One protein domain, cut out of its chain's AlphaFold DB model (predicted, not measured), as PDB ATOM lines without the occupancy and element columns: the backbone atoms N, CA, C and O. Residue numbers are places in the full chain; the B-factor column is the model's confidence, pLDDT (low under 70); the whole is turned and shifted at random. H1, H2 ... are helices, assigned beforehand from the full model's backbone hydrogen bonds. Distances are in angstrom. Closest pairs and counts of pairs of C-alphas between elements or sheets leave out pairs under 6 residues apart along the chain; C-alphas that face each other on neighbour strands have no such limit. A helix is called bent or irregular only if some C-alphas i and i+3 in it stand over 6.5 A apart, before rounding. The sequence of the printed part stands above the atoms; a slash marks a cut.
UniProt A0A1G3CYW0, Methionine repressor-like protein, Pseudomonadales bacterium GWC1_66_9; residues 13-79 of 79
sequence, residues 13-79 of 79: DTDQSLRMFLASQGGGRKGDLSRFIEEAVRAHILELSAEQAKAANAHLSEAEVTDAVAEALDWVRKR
ATOM      1  N   ASP A  13       3.796 -33.096 -12.780       98.00
ATOM      2  CA  ASP A  13       4.612 -33.054 -11.566       98.00
ATOM      3  C   ASP A  13       6.032 -33.583 -11.804       98.00
ATOM      4  O   ASP A  13       7.005 -33.007 -11.311       98.00
ATOM      5  N   THR A  14       6.180 -34.656 -12.590       96.19
ATOM      6  CA  THR A  14       7.496 -35.199 -12.951       96.19
ATOM      7  C   THR A  14       8.259 -34.242 -13.863       96.19
ATOM      8  O   THR A  14       9.442 -34.008 -13.617       96.19
ATOM      9  N   ASP A  15       7.609 -33.650 -14.875       94.75
ATOM     10  CA  ASP A  15       8.254 -32.641 -15.734       94.75
ATOM     11  C   ASP A  15       8.719 -31.433 -14.910       94.75
ATOM     12  O   ASP A  15       9.877 -31.020 -15.015       94.75
ATOM     13  N   GLN A  16       7.863 -30.913 -14.024       95.56
ATOM     14  CA  GLN A  16       8.201 -29.777 -13.175       95.56
ATOM     15  C   GLN A  16       9.365 -30.103 -12.234       95.56
ATOM     16  O   GLN A  16      10.336 -29.345 -12.167       95.56
ATOM     17  N   SER A  17       9.300 -31.242 -11.541       96.00
ATOM     18  CA  SER A  17      10.347 -31.685 -10.612       96.00
ATOM     19  C   SER A  17      11.689 -31.849 -11.318       96.00
ATOM     20  O   SER A  17      12.712 -31.369 -10.828       96.00
ATOM     21  N   LEU A  18      11.686 -32.454 -12.509       94.12
ATOM     22  CA  LEU A  18      12.890 -32.640 -13.309       94.12
ATOM     23  C   LEU A  18      13.490 -31.305 -13.764       94.12
ATOM     24  O   LEU A  18      14.697 -31.094 -13.661       94.12
ATOM     25  N   ARG A  19      12.664 -30.365 -14.229       92.75
ATOM     26  CA  ARG A  19      13.146 -29.034 -14.629       92.75
ATOM     27  C   ARG A  19      13.727 -28.257 -13.456       92.75
ATOM     28  O   ARG A  19      14.784 -27.650 -13.616       92.75
ATOM     29  N   MET A  20      13.075 -28.289 -12.292       94.31
ATOM     30  CA  MET A  20      13.590 -27.654 -11.074       94.31
ATOM     31  C   MET A  20      14.919 -28.277 -10.642       94.31
ATOM     32  O   MET A  20      15.861 -27.551 -10.328       94.31
ATOM     33  N   PHE A  21      15.024 -29.609 -10.698       94.19
ATOM     34  CA  PHE A  21      16.270 -30.316 -10.420       94.19
ATOM     35  C   PHE A  21      17.392 -29.858 -11.361       94.19
ATOM     36  O   PHE A  21      18.434 -29.405 -10.891       94.19
ATOM     37  N   LEU A  22      17.165 -29.873 -12.679       93.88
ATOM     38  CA  LEU A  22      18.162 -29.434 -13.661       93.88
ATOM     39  C   LEU A  22      18.562 -27.965 -13.470       93.88
ATOM     40  O   LEU A  22      19.746 -27.646 -13.551       93.88
ATOM     41  N   ALA A  23      17.606 -27.081 -13.170       92.06
ATOM     42  CA  ALA A  23      17.886 -25.676 -12.883       92.06
ATOM     43  C   ALA A  23      18.770 -25.507 -11.634       92.06
ATOM     44  O   ALA A  23      19.705 -24.707 -11.649       92.06
ATOM     45  N   SER A  24      18.531 -26.295 -10.576       91.75
ATOM     46  CA  SER A  24      19.333 -26.249  -9.342       91.75
ATOM     47  C   SER A  24      20.791 -26.678  -9.542       91.75
ATOM     48  O   SER A  24      21.673 -26.202  -8.835       91.75
ATOM     49  N   GLN A  25      21.060 -27.529 -10.537       88.88
ATOM     50  CA  GLN A  25      22.411 -27.969 -10.902       88.88
ATOM     51  C   GLN A  25      23.121 -26.988 -11.858       88.88
ATOM     52  O   GLN A  25      24.162 -27.314 -12.425       88.88
ATOM     53  N   GLY A  26      22.556 -25.796 -12.089       84.44
ATOM     54  CA  GLY A  26      23.070 -24.833 -13.070       84.44
ATOM     55  C   GLY A  26      22.812 -25.236 -14.530       84.44
ATOM     56  O   GLY A  26      23.427 -24.682 -15.446       84.44
ATOM     57  N   GLY A  27      21.926 -26.212 -14.747       78.75
ATOM     58  CA  GLY A  27      21.447 -26.653 -16.053       78.75
ATOM     59  C   GLY A  27      20.248 -25.844 -16.555       78.75
ATOM     60  O   GLY A  27      19.907 -24.785 -16.032       78.75
ATOM     61  N   GLY A  28      19.609 -26.346 -17.612       69.19
ATOM     62  CA  GLY A  28      18.498 -25.673 -18.304       69.19
ATOM     63  C   GLY A  28      18.836 -25.280 -19.742       69.19
ATOM     64  O   GLY A  28      18.100 -24.536 -20.391       69.19
ATOM     65  N   ARG A  29      19.958 -25.787 -20.262       80.12
ATOM     66  CA  ARG A  29      20.366 -25.602 -21.651       80.12
ATOM     67  C   ARG A  29      19.664 -26.627 -22.532       80.12
ATOM     68  O   ARG A  29      19.239 -27.704 -22.105       80.12
ATOM     69  N   LYS A  30      19.557 -26.293 -23.816       82.06
ATOM     70  CA  LYS A  30      19.004 -27.195 -24.827       82.06
ATOM     71  C   LYS A  30      19.765 -28.528 -24.803       82.06
ATOM     72  O   LYS A  30      20.973 -28.550 -25.017       82.06
ATOM     73  N   GLY A  31      19.040 -29.622 -24.586       86.50
ATOM     74  CA  GLY A  31      19.588 -30.982 -24.576       86.50
ATOM     75  C   GLY A  31      19.847 -31.569 -23.188       86.50
ATOM     76  O   GLY A  31      20.000 -32.784 -23.102       86.50
ATOM     77  N   ASP A  32      19.815 -30.775 -22.111       90.31
ATOM     78  CA  ASP A  32      20.007 -31.302 -20.749       90.31
ATOM     79  C   ASP A  32      18.904 -32.292 -20.365       90.31
ATOM     80  O   ASP A  32      19.185 -33.336 -19.788       90.31
ATOM     81  N   LEU A  33      17.662 -32.015 -20.776       91.69
ATOM     82  CA  LEU A  33      16.534 -32.923 -20.572       91.69
ATOM     83  C   LEU A  33      16.749 -34.270 -21.276       91.69
ATOM     84  O   LEU A  33      16.567 -35.322 -20.675       91.69
ATOM     85  N   SER A  34      17.154 -34.239 -22.549       91.88
ATOM     86  CA  SER A  34      17.408 -35.458 -23.320       91.88
ATOM     87  C   SER A  34      18.567 -36.260 -22.734       91.88
ATOM     88  O   SER A  34      18.450 -37.474 -22.627       91.88
ATOM     89  N   ARG A  35      19.644 -35.586 -22.308       91.88
ATOM     90  CA  ARG A  35      20.791 -36.231 -21.658       91.88
ATOM     91  C   ARG A  35      20.387 -36.890 -20.342       91.88
ATOM     92  O   ARG A  35      20.697 -38.056 -20.142       91.88
ATOM     93  N   PHE A  36      19.651 -36.172 -19.495       93.50
ATOM     94  CA  PHE A  36      19.181 -36.702 -18.219       93.50
ATOM     95  C   PHE A  36      18.320 -37.955 -18.411       93.50
ATOM     96  O   PHE A  36      18.540 -38.965 -17.752       93.50
ATOM     97  N   ILE A  37      17.358 -37.909 -19.340       93.44
ATOM     98  CA  ILE A  37      16.493 -39.057 -19.632       93.44
ATOM     99  C   ILE A  37      17.318 -40.228 -20.178       93.44
ATOM    100  O   ILE A  37      17.102 -41.364 -19.766       93.44
ATOM    101  N   GLU A  38      18.274 -39.974 -21.074       94.31
ATOM    102  CA  GLU A  38      19.137 -41.027 -21.609       94.31
ATOM    103  C   GLU A  38      19.974 -41.700 -20.509       94.31
ATOM    104  O   GLU A  38      20.020 -42.928 -20.440       94.31
ATOM    105  N   GLU A  39      20.602 -40.918 -19.632       95.56
ATOM    106  CA  GLU A  39      21.396 -41.431 -18.511       95.56
ATOM    107  C   GLU A  39      20.533 -42.226 -17.524       95.56
ATOM    108  O   GLU A  39      20.901 -43.343 -17.155       95.56
ATOM    109  N   ALA A  40      19.356 -41.708 -17.163       95.94
ATOM    110  CA  ALA A  40      18.421 -42.383 -16.266       95.94
ATOM    111  C   ALA A  40      17.940 -43.726 -16.836       95.94
ATOM    112  O   ALA A  40      17.945 -44.740 -16.137       95.94
ATOM    113  N   VAL A  41      17.577 -43.765 -18.123       96.56
ATOM    114  CA  VAL A  41      17.145 -45.002 -18.790       96.56
ATOM    115  C   VAL A  41      18.293 -46.011 -18.866       96.56
ATOM    116  O   VAL A  41      18.083 -47.190 -18.586       96.56
ATOM    117  N   ARG A  42      19.518 -45.576 -19.192       97.44
ATOM    118  CA  ARG A  42      20.699 -46.458 -19.213       97.44
ATOM    119  C   ARG A  42      20.995 -47.051 -17.838       97.44
ATOM    120  O   ARG A  42      21.246 -48.251 -17.749       97.44
ATOM    121  N   ALA A  43      20.948 -46.231 -16.790       97.69
ATOM    122  CA  ALA A  43      21.165 -46.681 -15.420       97.69
ATOM    123  C   ALA A  43      20.111 -47.713 -14.997       97.69
ATOM    124  O   ALA A  43      20.461 -48.766 -14.469       97.69
ATOM    125  N   HIS A  44      18.838 -47.465 -15.311       97.94
ATOM    126  CA  HIS A  44      17.762 -48.384 -14.955       97.94
ATOM    127  C   HIS A  44      17.835 -49.714 -15.721       97.94
ATOM    128  O   HIS A  44      17.634 -50.777 -15.141       97.94
ATOM    129  N   ILE A  45      18.194 -49.689 -17.011       98.00
ATOM    130  CA  ILE A  45      18.429 -50.921 -17.781       98.00
ATOM    131  C   ILE A  45      19.576 -51.731 -17.167       98.00
ATOM    132  O   ILE A  45      19.467 -52.953 -17.062       98.00
ATOM    133  N   LEU A  46      20.664 -51.070 -16.759       97.81
ATOM    134  CA  LEU A  46      21.794 -51.734 -16.113       97.81
ATOM    135  C   LEU A  46      21.378 -52.393 -14.793       97.81
ATOM    136  O   LEU A  46      21.716 -53.552 -14.568       97.81
ATOM    137  N   GLU A  47      20.626 -51.682 -13.956       97.56
ATOM    138  CA  GLU A  47      20.093 -52.198 -12.693       97.56
ATOM    139  C   GLU A  47      19.217 -53.438 -12.915       97.56
ATOM    140  O   GLU A  47      19.492 -54.494 -12.349       97.56
ATOM    141  N   LEU A  48      18.230 -53.353 -13.813       98.00
ATOM    142  CA  LEU A  48      17.360 -54.484 -14.153       98.00
ATOM    143  C   LEU A  48      18.152 -55.681 -14.696       98.00
ATOM    144  O   LEU A  48      17.861 -56.828 -14.356       98.00
ATOM    145  N   SER A  49      19.168 -55.423 -15.522       96.81
ATOM    146  CA  SER A  49      20.028 -56.473 -16.078       96.81
ATOM    147  C   SER A  49      20.871 -57.144 -14.993       96.81
ATOM    148  O   SER A  49      21.024 -58.364 -14.996       96.81
ATOM    149  N   ALA A  50      21.394 -56.364 -14.043       95.38
ATOM    150  CA  ALA A  50      22.151 -56.887 -12.916       95.38
ATOM    151  C   ALA A  50      21.270 -57.749 -12.004       95.38
ATOM    152  O   ALA A  50      21.680 -58.845 -11.627       95.38
ATOM    153  N   GLU A  51      20.054 -57.301 -11.688       96.31
ATOM    154  CA  GLU A  51      19.110 -58.081 -10.883       96.31
ATOM    155  C   GLU A  51      18.691 -59.376 -11.584       96.31
ATOM    156  O   GLU A  51      18.686 -60.442 -10.968       96.31
ATOM    157  N   GLN A  52      18.439 -59.329 -12.895       96.19
ATOM    158  CA  GLN A  52      18.163 -60.534 -13.674       96.19
ATOM    159  C   GLN A  52      19.351 -61.509 -13.662       96.19
ATOM    160  O   GLN A  52      19.152 -62.709 -13.475       96.19
ATOM    161  N   ALA A  53      20.582 -61.014 -13.825       93.31
ATOM    162  CA  ALA A  53      21.781 -61.846 -13.785       93.31
ATOM    163  C   ALA A  53      21.982 -62.494 -12.407       93.31
ATOM    164  O   ALA A  53      22.271 -63.687 -12.329       93.31
ATOM    165  N   LYS A  54      21.778 -61.744 -11.318       92.69
ATOM    166  CA  LYS A  54      21.839 -62.288  -9.952       92.69
ATOM    167  C   LYS A  54      20.773 -63.358  -9.732       92.69
ATOM    168  O   LYS A  54      21.093 -64.430  -9.234       92.69
ATOM    169  N   ALA A  55      19.532 -63.102 -10.148       94.62
ATOM    170  CA  ALA A  55      18.438 -64.060 -10.012       94.62
ATOM    171  C   ALA A  55      18.699 -65.352 -10.802       94.62
ATOM    172  O   ALA A  55      18.478 -66.445 -10.285       94.62
ATOM    173  N   ALA A  56      19.223 -65.242 -12.026       92.94
ATOM    174  CA  ALA A  56      19.579 -66.400 -12.843       92.94
ATOM    175  C   ALA A  56      20.680 -67.256 -12.197       92.94
ATOM    176  O   ALA A  56      20.626 -68.480 -12.279       92.94
ATOM    177  N   ASN A  57      21.638 -66.626 -11.514       91.56
ATOM    178  CA  ASN A  57      22.761 -67.297 -10.856       91.56
ATOM    179  C   ASN A  57      22.522 -67.586  -9.364       91.56
ATOM    180  O   ASN A  57      23.436 -68.034  -8.685       91.56
ATOM    181  N   ALA A  58      21.306 -67.391  -8.842       93.06
ATOM    182  CA  ALA A  58      21.006 -67.562  -7.415       93.06
ATOM    183  C   ALA A  58      21.212 -68.999  -6.888       93.06
ATOM    184  O   ALA A  58      21.231 -69.220  -5.681       93.06
ATOM    185  N   HIS A  59      21.337 -69.974  -7.790       93.44
ATOM    186  CA  HIS A  59      21.607 -71.377  -7.484       93.44
ATOM    187  C   HIS A  59      23.106 -71.706  -7.386       93.44
ATOM    188  O   HIS A  59      23.442 -72.809  -6.965       93.44
ATOM    189  N   LEU A  60      23.985 -70.782  -7.784       92.94
ATOM    190  CA  LEU A  60      25.436 -70.939  -7.740       92.94
ATOM    191  C   LEU A  60      25.996 -70.301  -6.468       92.94
ATOM    192  O   LEU A  60      25.533 -69.250  -6.018       92.94
ATOM    193  N   SER A  61      27.023 -70.919  -5.898       92.62
ATOM    194  CA  SER A  61      27.817 -70.325  -4.827       92.62
ATOM    195  C   SER A  61      28.731 -69.214  -5.355       92.62
ATOM    196  O   SER A  61      29.066 -69.148  -6.538       92.62
ATOM    197  N   GLU A  62      29.188 -68.345  -4.455       90.00
ATOM    198  CA  GLU A  62      30.145 -67.280  -4.785       90.00
ATOM    199  C   GLU A  62      31.435 -67.827  -5.420       90.00
ATOM    200  O   GLU A  62      31.964 -67.228  -6.358       90.00
ATOM    201  N   ALA A  63      31.912 -68.983  -4.946       93.31
ATOM    202  CA  ALA A  63      33.087 -69.649  -5.500       93.31
ATOM    203  C   ALA A  63      32.848 -70.084  -6.953       93.31
ATOM    204  O   ALA A  63      33.652 -69.759  -7.819       93.31
ATOM    205  N   GLU A  64      31.707 -70.718  -7.243       92.19
ATOM    206  CA  GLU A  64      31.354 -71.158  -8.603       92.19
ATOM    207  C   GLU A  64      31.225 -69.980  -9.576       92.19
ATOM    208  O   GLU A  64      31.702 -70.052 -10.710       92.19
ATOM    209  N   VAL A  65      30.631 -68.865  -9.135       90.44
ATOM    210  CA  VAL A  65      30.555 -67.639  -9.946       90.44
ATOM    211  C   VAL A  65      31.950 -67.054 -10.184       90.44
ATOM    212  O   VAL A  65      32.265 -66.646 -11.302       90.44
ATOM    213  N   THR A  66      32.800 -67.020  -9.157       92.38
ATOM    214  CA  THR A  66      34.168 -66.487  -9.257       92.38
ATOM    215  C   THR A  66      35.027 -67.320 -10.203       92.38
ATOM    216  O   THR A  66      35.729 -66.757 -11.045       92.38
ATOM    217  N   ASP A  67      34.925 -68.644 -10.117       94.88
ATOM    218  CA  ASP A  67      35.649 -69.572 -10.980       94.88
ATOM    219  C   ASP A  67      35.202 -69.431 -12.442       94.88
ATOM    220  O   ASP A  67      36.045 -69.303 -13.331       94.88
ATOM    221  N   ALA A  68      33.890 -69.335 -12.698       91.75
ATOM    222  CA  ALA A  68      33.355 -69.101 -14.041       91.75
ATOM    223  C   ALA A  68      33.833 -67.763 -14.642       91.75
ATOM    224  O   ALA A  68      34.157 -67.676 -15.831       91.75
ATOM    225  N   VAL A  69      33.922 -66.705 -13.825       92.50
ATOM    226  CA  VAL A  69      34.474 -65.407 -14.250       92.50
ATOM    227  C   VAL A  69      35.969 -65.518 -14.547       92.50
ATOM    228  O   VAL A  69      36.432 -64.982 -15.558       92.50
ATOM    229  N   ALA A  70      36.734 -66.208 -13.698       94.44
ATOM    230  CA  ALA A  70      38.162 -66.413 -13.903       94.44
ATOM    231  C   ALA A  70      38.430 -67.176 -15.207       94.44
ATOM    232  O   ALA A  70      39.260 -66.730 -16.001       94.44
ATOM    233  N   GLU A  71      37.684 -68.252 -15.469       93.75
ATOM    234  CA  GLU A  71      37.765 -69.033 -16.708       93.75
ATOM    235  C   GLU A  71      37.499 -68.161 -17.945       93.75
ATOM    236  O   GLU A  71      38.293 -68.155 -18.892       93.75
ATOM    237  N   ALA A  72      36.427 -67.363 -17.920       93.06
ATOM    238  CA  ALA A  72      36.076 -66.474 -19.024       93.06
ATOM    239  C   ALA A  72      37.169 -65.424 -19.301       93.06
ATOM    240  O   ALA A  72      37.510 -65.163 -20.459       93.06
ATOM    241  N   LEU A  73      37.752 -64.832 -18.252       95.12
ATOM    242  CA  LEU A  73      38.857 -63.877 -18.387       95.12
ATOM    243  C   LEU A  73      40.119 -64.534 -18.950       95.12
ATOM    244  O   LEU A  73      40.814 -63.930 -19.770       95.12
ATOM    245  N   ASP A  74      40.416 -65.761 -18.526       95.38
ATOM    246  CA  ASP A  74      41.575 -66.512 -19.000       95.38
ATOM    247  C   ASP A  74      41.446 -66.862 -20.489       95.38
ATOM    248  O   ASP A  74      42.413 -66.747 -21.243       95.38
ATOM    249  N   TRP A  75      40.232 -67.196 -20.942       94.25
ATOM    250  CA  TRP A  75      39.930 -67.401 -22.359       94.25
ATOM    251  C   TRP A  75      40.178 -66.142 -23.199       94.25
ATOM    252  O   TRP A  75      40.833 -66.226 -24.238       94.25
ATOM    253  N   VAL A  76      39.712 -64.967 -22.747       93.88
ATOM    254  CA  VAL A  76      39.935 -63.698 -23.467       93.88
ATOM    255  C   VAL A  76      41.424 -63.362 -23.551       93.88
ATOM    256  O   VAL A  76      41.879 -62.898 -24.588       93.88
ATOM    257  N   ARG A  77      42.194 -63.603 -22.485       92.75
ATOM    258  CA  ARG A  77      43.640 -63.309 -22.443       92.75
ATOM    259  C   ARG A  77      44.485 -64.240 -23.311       92.75
ATOM    260  O   ARG A  77      45.581 -63.860 -23.708       92.75
ATOM    261  N   LYS A  78      44.011 -65.463 -23.550       89.00
ATOM    262  CA  LYS A  78      44.667 -66.456 -24.417       89.00
ATOM    263  C   LYS A  78      44.356 -66.248 -25.906       89.00
ATOM    264  O   LYS A  78      44.917 -66.963 -26.734       89.00
ATOM    265  N   ARG A  79      43.459 -65.317 -26.229       61.28
ATOM    266  CA  ARG A  79      43.081 -64.929 -27.588       61.28
ATOM    267  C   ARG A  79      43.879 -63.714 -28.053       61.28
ATOM    268  O   ARG A  79      44.117 -63.644 -29.278       61.28
TER     269      ARG A  79
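AT A GLANCE: This is residues 13 to 79 of the 79 residues of the protein "Methionine repressor-like protein" of Pseudomonadales bacterium GWC1_66_9 (UniProt A0A1G3CYW0). Three helices form an open zigzag: the long, straight helix H2 makes the diagonal, with a shorter helix at each end, H1 before its first residues and H3 after its last. There is no common core; residues 38 to 56 of H2 stand free between the two ends, and residues 62 to 64 and 66 to 77 of H3 also stand free. The printed part has 67 residues, with three named helices in the order H1, H2, H3 and no named strand, and its class is all helix. It is extended, with a radius of gyration of the C-alphas of 19.7 A, and has a flat outline of 48 by 30 by 15 A.

HOW THE PARTS SIT: H1, residues 13 to 24, and H2, residues 32 to 56, only just touch, with 3 pairs of C-alphas within 8 A. The closest C-alphas of the two are those of Leu 22 and Asp 32, 7.6 A apart. H1 touches H2 with residues 19 to 22 alone, and H2 touches H1 with residues 32 to 33 alone. Their lines stand at a steep tilt of 69 degrees, only just short of about perpendicular, and they run opposite ways. Their centres are 20.1 A apart. H3, residues 62 to 77, touches no helix: it is apart from H1, and also apart from H2, which it follows in the chain. In H1, H2 and H3 every pair of O of residue i and N of residue i+4 is within hydrogen-bond range.

IN THESE COORDINATES: H1 runs from Asp 13, with its C-alpha at (4.612, -33.054, -11.566), to Ser 24, 16.4 A from first to last C-alpha. H2 has 25 residues, the most of the three helices, and runs 36.0 A from C-alpha 32 at (20.007, -31.302, -20.749) to C-alpha 56 at (19.579, -66.400, -12.843). H3 runs 22.6 A from Glu 62 to Arg 77, whose C-alpha is at (43.640, -63.309, -22.443). No helix is bent or irregular.

THE WHOLE: The two C-alphas farthest apart are those of Asp 13 and Lys 78, 53.7 A; those of the first and last printed residues, Asp 13 and Arg 79, are 52.5 A apart. The printed part has no cut, and residue 79 is the chain's last. The link from H1 to H2, 7 residues, is short, and the link from H2 to H3, 5 residues, is tight. The mean pLDDT of the printed part is 92.3; the model's confidence is low, under 70, at residue 28, in the link from H1 to H2, and at residue 79.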